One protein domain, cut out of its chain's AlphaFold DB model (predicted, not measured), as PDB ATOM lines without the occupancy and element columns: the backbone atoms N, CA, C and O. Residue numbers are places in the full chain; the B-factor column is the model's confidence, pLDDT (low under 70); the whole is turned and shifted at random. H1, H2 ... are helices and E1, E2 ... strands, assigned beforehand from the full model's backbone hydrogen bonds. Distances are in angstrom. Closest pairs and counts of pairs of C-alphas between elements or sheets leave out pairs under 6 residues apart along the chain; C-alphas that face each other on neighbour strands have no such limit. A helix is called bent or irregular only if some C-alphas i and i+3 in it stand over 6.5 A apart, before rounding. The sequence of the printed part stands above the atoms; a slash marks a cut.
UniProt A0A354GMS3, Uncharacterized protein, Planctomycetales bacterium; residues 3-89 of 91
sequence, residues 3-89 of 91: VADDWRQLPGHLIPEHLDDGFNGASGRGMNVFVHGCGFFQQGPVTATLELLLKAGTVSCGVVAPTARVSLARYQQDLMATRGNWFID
ATOM      1  N   VAL A   3     -45.613   5.897 -12.113       70.69
ATOM      2  CA  VAL A   3     -44.497   5.965 -13.070       70.69
ATOM      3  C   VAL A   3     -44.890   6.806 -14.284       70.69
ATOM      4  O   VAL A   3     -46.054   6.780 -14.696       70.69
ATOM      5  N   ALA A   4     -43.940   7.560 -14.826       68.44
ATOM      6  CA  ALA A   4     -44.066   8.337 -16.058       68.44
ATOM      7  C   ALA A   4     -42.734   8.317 -16.825       68.44
ATOM      8  O   ALA A   4     -41.703   8.010 -16.228       68.44
ATOM      9  N   ASP A   5     -42.781   8.550 -18.135       70.81
ATOM     10  CA  ASP A   5     -41.623   8.522 -19.035       70.81
ATOM     11  C   ASP A   5     -40.795   9.797 -18.883       70.81
ATOM     12  O   ASP A   5     -39.573   9.760 -18.936       70.81
ATOM     13  N   ASP A   6     -41.493  10.893 -18.613       76.25
ATOM     14  CA  ASP A   6     -40.996  12.158 -18.123       76.25
ATOM     15  C   ASP A   6     -41.789  12.511 -16.863       76.25
ATOM     16  O   ASP A   6     -43.026  12.579 -16.851       76.25
ATOM     17  N   TRP A   7     -41.071  12.748 -15.773       77.19
ATOM     18  CA  TRP A   7     -41.670  13.120 -14.502       77.19
ATOM     19  C   TRP A   7     -42.429  14.443 -14.572       77.19
ATOM     20  O   TRP A   7     -43.363  14.634 -13.794       77.19
ATOM     21  N   ARG A   8     -42.118  15.311 -15.544       79.31
ATOM     22  CA  ARG A   8     -42.847  16.560 -15.810       79.31
ATOM     23  C   ARG A   8     -44.297  16.318 -16.247       79.31
ATOM     24  O   ARG A   8     -45.120  17.224 -16.159       79.31
ATOM     25  N   GLN A   9     -44.641  15.100 -16.682       76.69
ATOM     26  CA  GLN A   9     -46.023  14.702 -16.990       76.69
ATOM     27  C   GLN A   9     -46.815  14.245 -15.753       76.69
ATOM     28  O   GLN A   9     -48.019  13.975 -15.841       76.69
ATOM     29  N   LEU A  10     -46.168  14.108 -14.594       77.12
ATOM     30  CA  LEU A  10     -46.860  13.756 -13.363       77.12
ATOM     31  C   LEU A  10     -47.627  14.970 -12.812       77.12
ATOM     32  O   LEU A  10     -47.206  16.110 -12.968       77.12
ATOM     33  N   PRO A  11     -48.753  14.748 -12.111       81.06
ATOM     34  CA  PRO A  11     -49.345  15.781 -11.273       81.06
ATOM     35  C   PRO A  11     -48.304  16.372 -10.312       81.06
ATOM     36  O   PRO A  11     -47.606  15.607  -9.652       81.06
ATOM     37  N   GLY A  12     -48.253  17.700 -10.164       83.38
ATOM     38  CA  GLY A  12     -47.216  18.388  -9.377       83.38
ATOM     39  C   GLY A  12     -47.033  17.886  -7.936       83.38
ATOM     40  O   GLY A  12     -45.916  17.801  -7.439       83.38
ATOM     41  N   HIS A  13     -48.096  17.415  -7.278       84.19
ATOM     42  CA  HIS A  13     -48.008  16.805  -5.938       84.19
ATOM     43  C   HIS A  13     -47.259  15.458  -5.889       84.19
ATOM     44  O   HIS A  13     -47.013  14.932  -4.807       84.19
ATOM     45  N   LEU A  14     -46.935  14.874  -7.045       81.06
ATOM     46  CA  LEU A  14     -46.114  13.669  -7.191       81.06
ATOM     47  C   LEU A  14     -44.692  13.978  -7.679       81.06
ATOM     48  O   LEU A  14     -43.888  13.052  -7.777       81.06
ATOM     49  N   ILE A  15     -44.391  15.242  -7.983       83.50
ATOM     50  CA  ILE A  15     -43.064  15.703  -8.384       83.50
ATOM     51  C   ILE A  15     -42.343  16.232  -7.133       83.50
ATOM     52  O   ILE A  15     -42.934  17.040  -6.411       83.50
ATOM     53  N   PRO A  16     -41.104  15.795  -6.845       84.56
ATOM     54  CA  PRO A  16     -40.312  16.318  -5.736       84.56
ATOM     55  C   PRO A  16     -40.163  17.845  -5.779       84.56
ATOM     56  O   PRO A  16     -39.850  18.389  -6.832       84.56
ATOM     57  N   GLU A  17     -40.339  18.532  -4.642       88.19
ATOM     58  CA  GLU A  17     -40.289  20.012  -4.559       88.19
ATOM     59  C   GLU A  17     -39.004  20.616  -5.160       88.19
ATOM     60  O   GLU A  17     -39.030  21.713  -5.708       88.19
ATOM     61  N   HIS A  18     -37.871  19.909  -5.079       84.69
ATOM     62  CA  HIS A  18     -36.586  20.380  -5.611       84.69
ATOM     63  C   HIS A  18     -36.472  20.311  -7.137       84.69
ATOM     64  O   HIS A  18     -35.528  20.874  -7.686       84.69
ATOM     65  N   LEU A  19     -37.406  19.634  -7.807       83.00
ATOM     66  CA  LEU A  19     -37.508  19.579  -9.265       83.00
ATOM     67  C   LEU A  19     -38.501  20.612  -9.818       83.00
ATOM     68  O   LEU A  19     -38.832  20.567 -11.002       83.00
ATOM     69  N   ASP A  20     -39.000  21.537  -8.991       82.62
ATOM     70  CA  ASP A  20     -39.844  22.624  -9.487       82.62
ATOM     71  C   ASP A  20     -39.060  23.515 -10.460       82.62
ATOM     72  O   ASP A  20     -38.034  24.101 -10.109       82.62
ATOM     73  N   ASP A  21     -39.561  23.637 -11.686       82.88
ATOM     74  CA  ASP A  21     -39.043  24.554 -12.706       82.88
ATOM     75  C   ASP A  21     -39.890  25.835 -12.824       82.88
ATOM     76  O   ASP A  21     -39.653  26.668 -13.703       82.88
ATOM     77  N   GLY A  22     -40.882  26.001 -11.941       80.88
ATOM     78  CA  GLY A  22     -41.833  27.110 -11.935       80.88
ATOM     79  C   GLY A  22     -43.041  26.908 -12.856       80.88
ATOM     80  O   GLY A  22     -43.964  27.725 -12.823       80.88
ATOM     81  N   PHE A  23     -43.073  25.831 -13.651       80.56
ATOM     82  CA  PHE A  23     -44.181  25.487 -14.549       80.56
ATOM     83  C   PHE A  23     -44.881  24.184 -14.158       80.56
ATOM     84  O   PHE A  23     -46.091  24.057 -14.355       80.56
ATOM     85  N   ASN A  24     -44.147  23.220 -13.604       79.50
ATOM     86  CA  ASN A  24     -44.665  21.885 -13.293       79.50
ATOM     87  C   ASN A  24     -45.457  21.797 -11.965       79.50
ATOM     88  O   ASN A  24     -46.219  20.847 -11.760       79.50
ATOM     89  N   GLY A  25     -45.330  22.794 -11.080       84.31
ATOM     90  CA  GLY A  25     -46.065  22.866  -9.813       84.31
ATOM     91  C   GLY A  25     -45.648  21.801  -8.794       84.31
ATOM     92  O   GLY A  25     -46.506  21.275  -8.068       84.31
ATOM     93  N   ALA A  26     -44.361  21.446  -8.761       86.25
ATOM     94  CA  ALA A  26     -43.845  20.409  -7.880       86.25
ATOM     95  C   ALA A  26     -44.085  20.728  -6.395       86.25
ATOM     96  O   ALA A  26     -43.762  21.798  -5.889       86.25
ATOM     97  N   SER A  27     -44.684  19.776  -5.681       87.62
ATOM     98  CA  SER A  27     -45.052  19.920  -4.260       87.62
ATOM     99  C   SER A  27     -44.896  18.623  -3.451       87.62
ATOM    100  O   SER A  27     -45.372  18.513  -2.319       87.62
ATOM    101  N   GLY A  28     -44.244  17.609  -4.020       81.94
ATOM    102  CA  GLY A  28     -44.015  16.314  -3.389       81.94
ATOM    103  C   GLY A  28     -42.864  16.348  -2.379       81.94
ATOM    104  O   GLY A  28     -41.709  16.557  -2.740       81.94
ATOM    105  N   ARG A  29     -43.146  16.078  -1.099       81.81
ATOM    106  CA  ARG A  29     -42.124  16.048  -0.032       81.81
ATOM    107  C   ARG A  29     -41.543  14.663   0.188       81.81
ATOM    108  O   ARG A  29     -42.286  13.709   0.409       81.81
ATOM    109  N   GLY A  30     -40.212  14.572   0.226       76.38
ATOM    110  CA  GLY A  30     -39.505  13.320   0.523       76.38
ATOM    111  C   GLY A  30     -39.753  12.228  -0.521       76.38
ATOM    112  O   GLY A  30     -39.752  11.041  -0.196       76.38
ATOM    113  N   MET A  31     -40.025  12.638  -1.759       76.44
ATOM    114  CA  MET A  31     -40.290  11.761  -2.893       76.44
ATOM    115  C   MET A  31     -39.062  11.725  -3.799       76.44
ATOM    116  O   MET A  31     -38.315  12.693  -3.861       76.44
ATOM    117  N   ASN A  32     -38.887  10.620  -4.517       70.44
ATOM    118  CA  ASN A  32     -37.905  10.502  -5.590       70.44
ATOM    119  C   ASN A  32     -38.641  10.075  -6.859       70.44
ATOM    120  O   ASN A  32     -39.597   9.291  -6.787       70.44
ATOM    121  N   VAL A  33     -38.169  10.560  -7.998       70.62
ATOM    122  CA  VAL A  33     -38.584  10.089  -9.319       70.62
ATOM    123  C   VAL A  33     -37.678   8.930  -9.715       70.62
ATOM    124  O   VAL A  33     -36.475   8.957  -9.462       70.62
ATOM    125  N   PHE A  34     -38.260   7.895 -10.312       68.38
ATOM    126  CA  PHE A  34     -37.529   6.712 -10.739       68.38
ATOM    127  C   PHE A  34     -37.896   6.321 -12.171       68.38
ATOM    128  O   PHE A  34     -39.076   6.316 -12.522       68.38
ATOM    129  N   VAL A  35     -36.900   5.898 -12.944       67.12
ATOM    130  CA  VAL A  35     -37.024   5.342 -14.296       67.12
ATOM    131  C   VAL A  35     -36.620   3.868 -14.290       67.12
ATOM    132  O   VAL A  35     -35.727   3.449 -13.551       67.12
ATOM    133  N   HIS A  36     -37.296   3.063 -15.110       63.59
ATOM    134  CA  HIS A  36     -37.040   1.631 -15.258       63.59
ATOM    135  C   HIS A  36     -36.974   1.245 -16.733       63.59
ATOM    136  O   HIS A  36     -37.983   1.265 -17.437       63.59
ATOM    137  N   GLY A  37     -35.782   0.847 -17.185       64.25
ATOM    138  CA  GLY A  37     -35.505   0.565 -18.595       64.25
ATOM    139  C   GLY A  37     -35.296   1.830 -19.439       64.25
ATOM    140  O   GLY A  37     -35.167   2.927 -18.908       64.25
ATOM    141  N   CYS A  38     -35.224   1.659 -20.762       62.94
ATOM    142  CA  CYS A  38     -34.908   2.729 -21.724       62.94
ATOM    143  C   CYS A  38     -35.939   2.831 -22.870       62.94
ATOM    144  O   CYS A  38     -35.611   3.312 -23.951       62.94
ATOM    145  N   GLY A  39     -37.154   2.302 -22.685       63.50
ATOM    146  CA  GLY A  39     -38.177   2.205 -23.732       63.50
ATOM    147  C   GLY A  39     -39.571   2.595 -23.244       63.50
ATOM    148  O   GLY A  39     -39.758   2.897 -22.069       63.50
ATOM    149  N   PHE A  40     -40.553   2.575 -24.152       64.94
ATOM    150  CA  PHE A  40     -41.956   2.840 -23.818       64.94
ATOM    151  C   PHE A  40     -42.462   1.900 -22.722       64.94
ATOM    152  O   PHE A  40     -42.095   0.721 -22.684       64.94
ATOM    153  N   PHE A  41     -43.358   2.396 -21.864       69.56
ATOM    154  CA  PHE A  41     -43.997   1.526 -20.889       69.56
ATOM    155  C   PHE A  41     -44.860   0.484 -21.588       69.56
ATOM    156  O   PHE A  41     -45.738   0.798 -22.393       69.56
ATOM    157  N   GLN A  42     -44.645  -0.771 -21.212       70.12
ATOM    158  CA  GLN A  42     -45.493  -1.876 -21.609       70.12
ATOM    159  C   GLN A  42     -46.319  -2.318 -20.404       70.12
ATOM    160  O   GLN A  42     -45.777  -2.601 -19.336       70.12
ATOM    161  N   GLN A  43     -47.639  -2.374 -20.577       79.81
ATOM    162  CA  GLN A  43     -48.519  -2.949 -19.567       79.81
ATOM    163  C   GLN A  43     -48.168  -4.428 -19.356       79.81
ATOM    164  O   GLN A  43     -47.996  -5.165 -20.330       79.81
ATOM    165  N   GLY A  44     -48.084  -4.866 -18.099       82.12
ATOM    166  CA  GLY A  44     -47.779  -6.259 -17.771       82.12
ATOM    167  C   GLY A  44     -46.867  -6.440 -16.555       82.12
ATOM    168  O   GLY A  44     -46.649  -5.497 -15.793       82.12
ATOM    169  N   PRO A  45     -46.351  -7.662 -16.333       83.31
ATOM    170  CA  PRO A  45     -45.603  -8.000 -15.128       83.31
ATOM    171  C   PRO A  45     -44.250  -7.272 -15.065       83.31
ATOM    172  O   PRO A  45     -43.421  -7.396 -15.963       83.31
ATOM    173  N   VAL A  46     -44.019  -6.559 -13.961       80.75
ATOM    174  CA  VAL A  46     -42.708  -6.015 -13.559       80.75
ATOM    175  C   VAL A  46     -41.939  -7.074 -12.764       80.75
ATOM    176  O   VAL A  46     -40.728  -7.220 -12.897       80.75
ATOM    177  N   THR A  47     -42.656  -7.844 -11.942       83.75
ATOM    178  CA  THR A  47     -42.168  -9.045 -11.254       83.75
ATOM    179  C   THR A  47     -43.277 -10.098 -11.220       83.75
ATOM    180  O   THR A  47     -44.367  -9.885 -11.748       83.75
ATOM    181  N   ALA A  48     -43.043 -11.230 -10.550       86.12
ATOM    182  CA  ALA A  48     -44.090 -12.222 -10.308       86.12
ATOM    183  C   ALA A  48     -45.271 -11.684  -9.468       86.12
ATOM    184  O   ALA A  48     -46.370 -12.231  -9.550       86.12
ATOM    185  N   THR A  49     -45.065 -10.636  -8.658       86.00
ATOM    186  CA  THR A  49     -46.088 -10.096  -7.742       86.00
ATOM    187  C   THR A  49     -46.507  -8.661  -8.052       86.00
ATOM    188  O   THR A  49     -47.463  -8.171  -7.454       86.00
ATOM    189  N   LEU A  50     -45.824  -7.988  -8.980       87.62
ATOM    190  CA  LEU A  50     -46.082  -6.603  -9.365       87.62
ATOM    191  C   LEU A  50     -46.301  -6.500 -10.870       87.62
ATOM    192  O   LEU A  50     -45.549  -7.072 -11.655       87.62
ATOM    193  N   GLU A  51     -47.270  -5.692 -11.264       90.38
ATOM    194  CA  GLU A  51     -47.539  -5.343 -12.652       90.38
ATOM    195  C   GLU A  51     -47.583  -3.831 -12.836       90.38
ATOM    196  O   GLU A  51     -47.929  -3.078 -11.923       90.38
ATOM    197  N   LEU A  52     -47.222  -3.389 -14.035       85.62
ATOM    198  CA  LEU A  52     -47.414  -2.028 -14.485       85.62
ATOM    199  C   LEU A  52     -48.765  -1.926 -15.183       85.62
ATOM    200  O   LEU A  52     -48.994  -2.558 -16.213       85.62
ATOM    201  N   LEU A  53     -49.635  -1.085 -14.636       84.38
ATOM    202  CA  LEU A  53     -50.912  -0.713 -15.228       84.38
ATOM    203  C   LEU A  53     -50.783   0.678 -15.846       84.38
ATOM    204  O   LEU A  53     -50.538   1.646 -15.127       84.38
ATOM    205  N   LEU A  54     -50.949   0.791 -17.162       83.00
ATOM    206  CA  LEU A  54     -50.970   2.089 -17.836       83.00
ATOM    207  C   LEU A  54     -52.210   2.888 -17.422       83.00
ATOM    208  O   LEU A  54     -53.284   2.324 -17.195       83.00
ATOM    209  N   LYS A  55     -52.078   4.214 -17.334       79.94
ATOM    210  CA  LYS A  55     -53.252   5.080 -17.190       79.94
ATOM    211  C   LYS A  55     -54.038   5.091 -18.505       79.94
ATOM    212  O   LYS A  55     -53.487   4.911 -19.589       79.94
ATOM    213  N   ALA A  56     -55.348   5.302 -18.415       77.56
ATOM    214  CA  ALA A  56     -56.207   5.303 -19.593       77.56
ATOM    215  C   ALA A  56     -55.773   6.393 -20.591       77.56
ATOM    216  O   ALA A  56     -55.634   7.556 -20.218       77.56
ATOM    217  N   GLY A  57     -55.580   6.008 -21.856       77.44
ATOM    218  CA  GLY A  57     -55.250   6.934 -22.944       77.44
ATOM    219  C   GLY A  57     -53.774   7.330 -23.057       77.44
ATOM    220  O   GLY A  57     -53.464   8.248 -23.808       77.44
ATOM    221  N   THR A  58     -52.862   6.665 -22.345       71.31
ATOM    222  CA  THR A  58     -51.429   6.998 -22.347       71.31
ATOM    223  C   THR A  58     -50.565   5.740 -22.316       71.31
ATOM    224  O   THR A  58     -50.865   4.770 -21.627       71.31
ATOM    225  N   VAL A  59     -49.479   5.771 -23.091       74.12
ATOM    226  CA  VAL A  59     -48.381   4.784 -23.062       74.12
ATOM    227  C   VAL A  59     -47.165   5.302 -22.287       74.12
ATOM    228  O   VAL A  59     -46.146   4.626 -22.193       74.12
ATOM    229  N   SER A  60     -47.275   6.518 -21.756       71.81
ATOM    230  CA  SER A  60     -46.204   7.280 -21.126       71.81
ATOM    231  C   SER A  60     -46.331   7.340 -19.610       71.81
ATOM    232  O   SER A  60     -45.412   7.794 -18.946       71.81
ATOM    233  N   CYS A  61     -47.436   6.874 -19.017       75.19
ATOM    234  CA  CYS A  61     -47.553   6.813 -17.564       75.19
ATOM    235  C   CYS A  61     -48.471   5.694 -17.067       75.19
ATOM    236  O   CYS A  61     -49.376   5.216 -17.754       75.19
ATOM    237  N   GLY A  62     -48.239   5.284 -15.823       81.69
ATOM    238  CA  GLY A  62     -48.921   4.160 -15.203       81.69
ATOM    239  C   GLY A  62     -48.737   4.096 -13.693       81.69
ATOM    240  O   GLY A  62     -48.248   5.026 -13.046       81.69
ATOM    241  N   VAL A  63     -49.159   2.976 -13.120       84.25
ATOM    242  CA  VAL A  63     -49.025   2.647 -11.703       84.25
ATOM    243  C   VAL A  63     -48.514   1.221 -11.579       84.25
ATOM    244  O   VAL A  63     -49.076   0.303 -12.169       84.25
ATOM    245  N   VAL A  64     -47.475   1.029 -10.766       85.50
ATOM    246  CA  VAL A  64     -47.048  -0.308 -10.343       85.50
ATOM    247  C   VAL A  64     -47.952  -0.767  -9.205       85.50
ATOM    248  O   VAL A  64     -47.932  -0.181  -8.112       85.50
ATOM    249  N   ALA A  65     -48.740  -1.802  -9.467       86.62
ATOM    250  CA  ALA A  65     -49.728  -2.377  -8.566       86.62
ATOM    251  C   ALA A  65     -49.417  -3.860  -8.305       86.62
ATOM    252  O   ALA A  65     -48.743  -4.501  -9.112       86.62
ATOM    253  N   PRO A  66     -49.861  -4.421  -7.171       89.06
ATOM    254  CA  PRO A  66     -49.741  -5.851  -6.946       89.06
ATOM    255  C   PRO A  66     -50.724  -6.622  -7.839       89.06
ATOM    256  O   PRO A  66     -51.878  -6.220  -7.974       89.06
ATOM    257  N   THR A  67     -50.285  -7.758  -8.386       89.81
ATOM    258  CA  THR A  67     -51.102  -8.629  -9.261       89.81
ATOM    259  C   THR A  67     -52.251  -9.324  -8.519       89.81
ATOM    260  O   THR A  67     -53.172  -9.870  -9.123       89.81
ATOM    261  N   ALA A  68     -52.214  -9.309  -7.184       88.31
ATOM    262  CA  ALA A  68     -53.246  -9.832  -6.301       88.31
ATOM    263  C   ALA A  68     -53.375  -8.960  -5.043       88.31
ATOM    264  O   ALA A  68     -52.517  -8.131  -4.735       88.31
ATOM    265  N   ARG A  69     -54.441  -9.163  -4.261       89.44
ATOM    266  CA  ARG A  69     -54.572  -8.497  -2.955       89.44
ATOM    267  C   ARG A  69     -53.496  -9.013  -2.000       89.44
ATOM    268  O   ARG A  69     -53.484 -10.190  -1.654       89.44
ATOM    269  N   VAL A  70     -52.637  -8.110  -1.539       90.50
ATOM    270  CA  VAL A  70     -51.562  -8.378  -0.574       90.50
ATOM    271  C   VAL A  70     -51.619  -7.372   0.574       90.50
ATOM    272  O   VAL A  70     -52.266  -6.329   0.471       90.50
ATOM    273  N   SER A  71     -50.941  -7.670   1.683       91.00
ATOM    274  CA  SER A  71     -50.783  -6.698   2.766       91.00
ATOM    275  C   SER A  71     -49.911  -5.517   2.324       91.00
ATOM    276  O   SER A  71     -49.032  -5.663   1.470       91.00
ATOM    277  N   LEU A  72     -50.106  -4.347   2.945       86.38
ATOM    278  CA  LEU A  72     -49.289  -3.161   2.669       86.38
ATOM    279  C   LEU A  72     -47.795  -3.428   2.903       86.38
ATOM    280  O   LEU A  72     -46.971  -3.053   2.075       86.38
ATOM    281  N   ALA A  73     -47.457  -4.130   3.989       89.00
ATOM    282  CA  ALA A  73     -46.080  -4.507   4.295       89.00
ATOM    283  C   ALA A  73     -45.468  -5.375   3.185       89.00
ATOM    284  O   ALA A  73     -44.336  -5.140   2.768       89.00
ATOM    285  N   ARG A  74     -46.234  -6.337   2.649       87.44
ATOM    286  CA  ARG A  74     -45.770  -7.177   1.543       87.44
ATOM    287  C   ARG A  74     -45.563  -6.367   0.268       87.44
ATOM    288  O   ARG A  74     -44.533  -6.517  -0.377       87.44
ATOM    289  N   TYR A  75     -46.501  -5.481  -0.057       86.81
ATOM    290  CA  TYR A  75     -46.381  -4.592  -1.212       86.81
ATOM    291  C   TYR A  75     -45.138  -3.693  -1.120       86.81
ATOM    292  O   TYR A  75     -44.395  -3.572  -2.089       86.81
ATOM    293  N   GLN A  76     -44.866  -3.110   0.050       87.25
ATOM    294  CA  GLN A  76     -43.665  -2.300   0.278       87.25
ATOM    295  C   GLN A  76     -42.379  -3.123   0.138       87.25
ATOM    296  O   GLN A  76     -41.417  -2.652  -0.463       87.25
ATOM    297  N   GLN A  77     -42.372  -4.356   0.651       87.25
ATOM    298  CA  GLN A  77     -41.231  -5.260   0.539       87.25
ATOM    299  C   GLN A  77     -40.968  -5.675  -0.918       87.25
ATOM    300  O   GLN A  77     -39.821  -5.660  -1.360       87.25
ATOM    301  N   ASP A  78     -42.021  -5.977  -1.680       85.62
ATOM    302  CA  ASP A  78     -41.920  -6.312  -3.104       85.62
ATOM    303  C   ASP A  78     -41.442  -5.102  -3.926       85.62
ATOM    304  O   ASP A  78     -40.560  -5.241  -4.773       85.62
ATOM    305  N   LEU A  79     -41.935  -3.891  -3.632       84.81
ATOM    306  CA  LEU A  79     -41.418  -2.661  -4.244       84.81
ATOM    307  C   LEU A  79     -39.931  -2.454  -3.924       84.81
ATOM    308  O   LEU A  79     -39.144  -2.164  -4.824       84.81
ATOM    309  N   MET A  80     -39.522  -2.644  -2.666       84.44
ATOM    310  CA  MET A  80     -38.114  -2.547  -2.269       84.44
ATOM    311  C   MET A  80     -37.232  -3.562  -2.999       84.44
ATOM    312  O   MET A  80     -36.128  -3.209  -3.405       84.44
ATOM    313  N   ALA A  81     -37.718  -4.786  -3.221       85.19
ATOM    314  CA  ALA A  81     -36.987  -5.808  -3.966       85.19
ATOM    315  C   ALA A  81     -36.734  -5.401  -5.426       85.19
ATOM    316  O   ALA A  81     -35.723  -5.788  -6.005       85.19
ATOM    317  N   THR A  82     -37.603  -4.570  -6.011       80.38
ATOM    318  CA  THR A  82     -37.377  -4.047  -7.365       80.38
ATOM    319  C   THR A  82     -36.377  -2.899  -7.424       80.38
ATOM    320  O   THR A  82     -35.923  -2.587  -8.516       80.38
ATOM    321  N   ARG A  83     -35.993  -2.288  -6.292       76.25
ATOM    322  CA  ARG A  83     -35.218  -1.031  -6.234       76.25
ATOM    323  C   ARG A  83     -33.914  -1.053  -7.035       76.25
ATOM    324  O   ARG A  83     -33.546  -0.023  -7.576       76.25
ATOM    325  N   GLY A  84     -33.250  -2.205  -7.146       74.25
ATOM    326  CA  GLY A  84     -32.031  -2.354  -7.955       74.25
ATOM    327  C   GLY A  84     -32.240  -2.192  -9.466       74.25
ATOM    328  O   GLY A  84     -31.276  -1.965 -10.185       74.25
ATOM    329  N   ASN A  85     -33.485  -2.274  -9.936       72.00
ATOM    330  CA  ASN A  85     -33.856  -2.123 -11.343       72.00
ATOM    331  C   ASN A  85     -34.328  -0.700 -11.682       72.00
ATOM    332  O   ASN A  85     -34.606  -0.411 -12.846       72.00
ATOM    333  N   TRP A  86     -34.463   0.172 -10.676       74.50
ATOM    334  CA  TRP A  86     -34.928   1.545 -10.840       74.50
ATOM    335  C   TRP A  86     -33.761   2.509 -10.666       74.50
ATOM    336  O   TRP A  86     -33.065   2.484  -9.651       74.50
ATOM    337  N   PHE A  87     -33.584   3.397 -11.633       70.38
ATOM    338  CA  PHE A  87     -32.630   4.493 -11.551       70.38
ATOM    339  C   PHE A  87     -33.375   5.745 -11.121       70.38
ATOM    340  O   PHE A  87     -34.475   5.998 -11.603       70.38
ATOM    341  N   ILE A  88     -32.811   6.507 -10.185       71.69
ATOM    342  CA  ILE A  88     -33.332   7.845  -9.903       71.69
ATOM    343  C   ILE A  88     -33.044   8.693 -11.139       71.69
ATOM    344  O   ILE A  88     -31.895   8.743 -11.578       71.69
ATOM    345  N   ASP A  89     -34.081   9.309 -11.693       70.88
ATOM    346  CA  ASP A  89     -33.952  10.250 -12.800       70.88
ATOM    347  C   ASP A  89     -34.493  11.604 -12.352       70.88
ATOM    348  O   ASP A  89     -35.677  11.746 -12.050       70.88
TER     349      ASP A  89
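This is residues 3 to 89 of the 91 residues of an uncharacterized protein of Planctomycetales bacterium (UniProt A0A354GMS3). What is the shape? With little regular structure, a lobe of loops, residues 5 to 33, lies at one end, and hairpin E1 and E2 with helix H1 at the other. What makes it up? The 87 printed residues hold E1, E2 and H1 in that order, only 25 residues, class mixed; sheet E1 - E2 is antiparallel. It is compact, radius of gyration of the C-alphas 13.5 A, spans 39 by 28 by 22 A.

Where are the strands? E1 is residues 50 to 54, 13.1 A, from C-alpha 50 at (-46.082, -6.603, -9.365); E2 is residues 61 to 66, 16.7 A. And the helix? H1 is residues 72 to 85, 20.9 A, to C-alpha 85 at (-33.856, -2.123, -11.343); it is irregular, C-alphas 81 and 84 being 7.2 A apart.

How do E1 and E2 pair? This hairpin is antiparallel at 150 degrees, with N 51 and O 65 within hydrogen-bond range at 2.9 A. And H1? Its closest C-alphas with E2, Tyr 75 and Pro 66, are 6.8 A apart; 8 of 10 O i to N i+4 pairs are within range.

How large? The farthest C-alphas, Gly 22 and Ala 48, are 39.4 A apart. Any gaps? The printed part has no cut; no link is long. Where is pLDDT under 70? At residues 4 and 34 to 41.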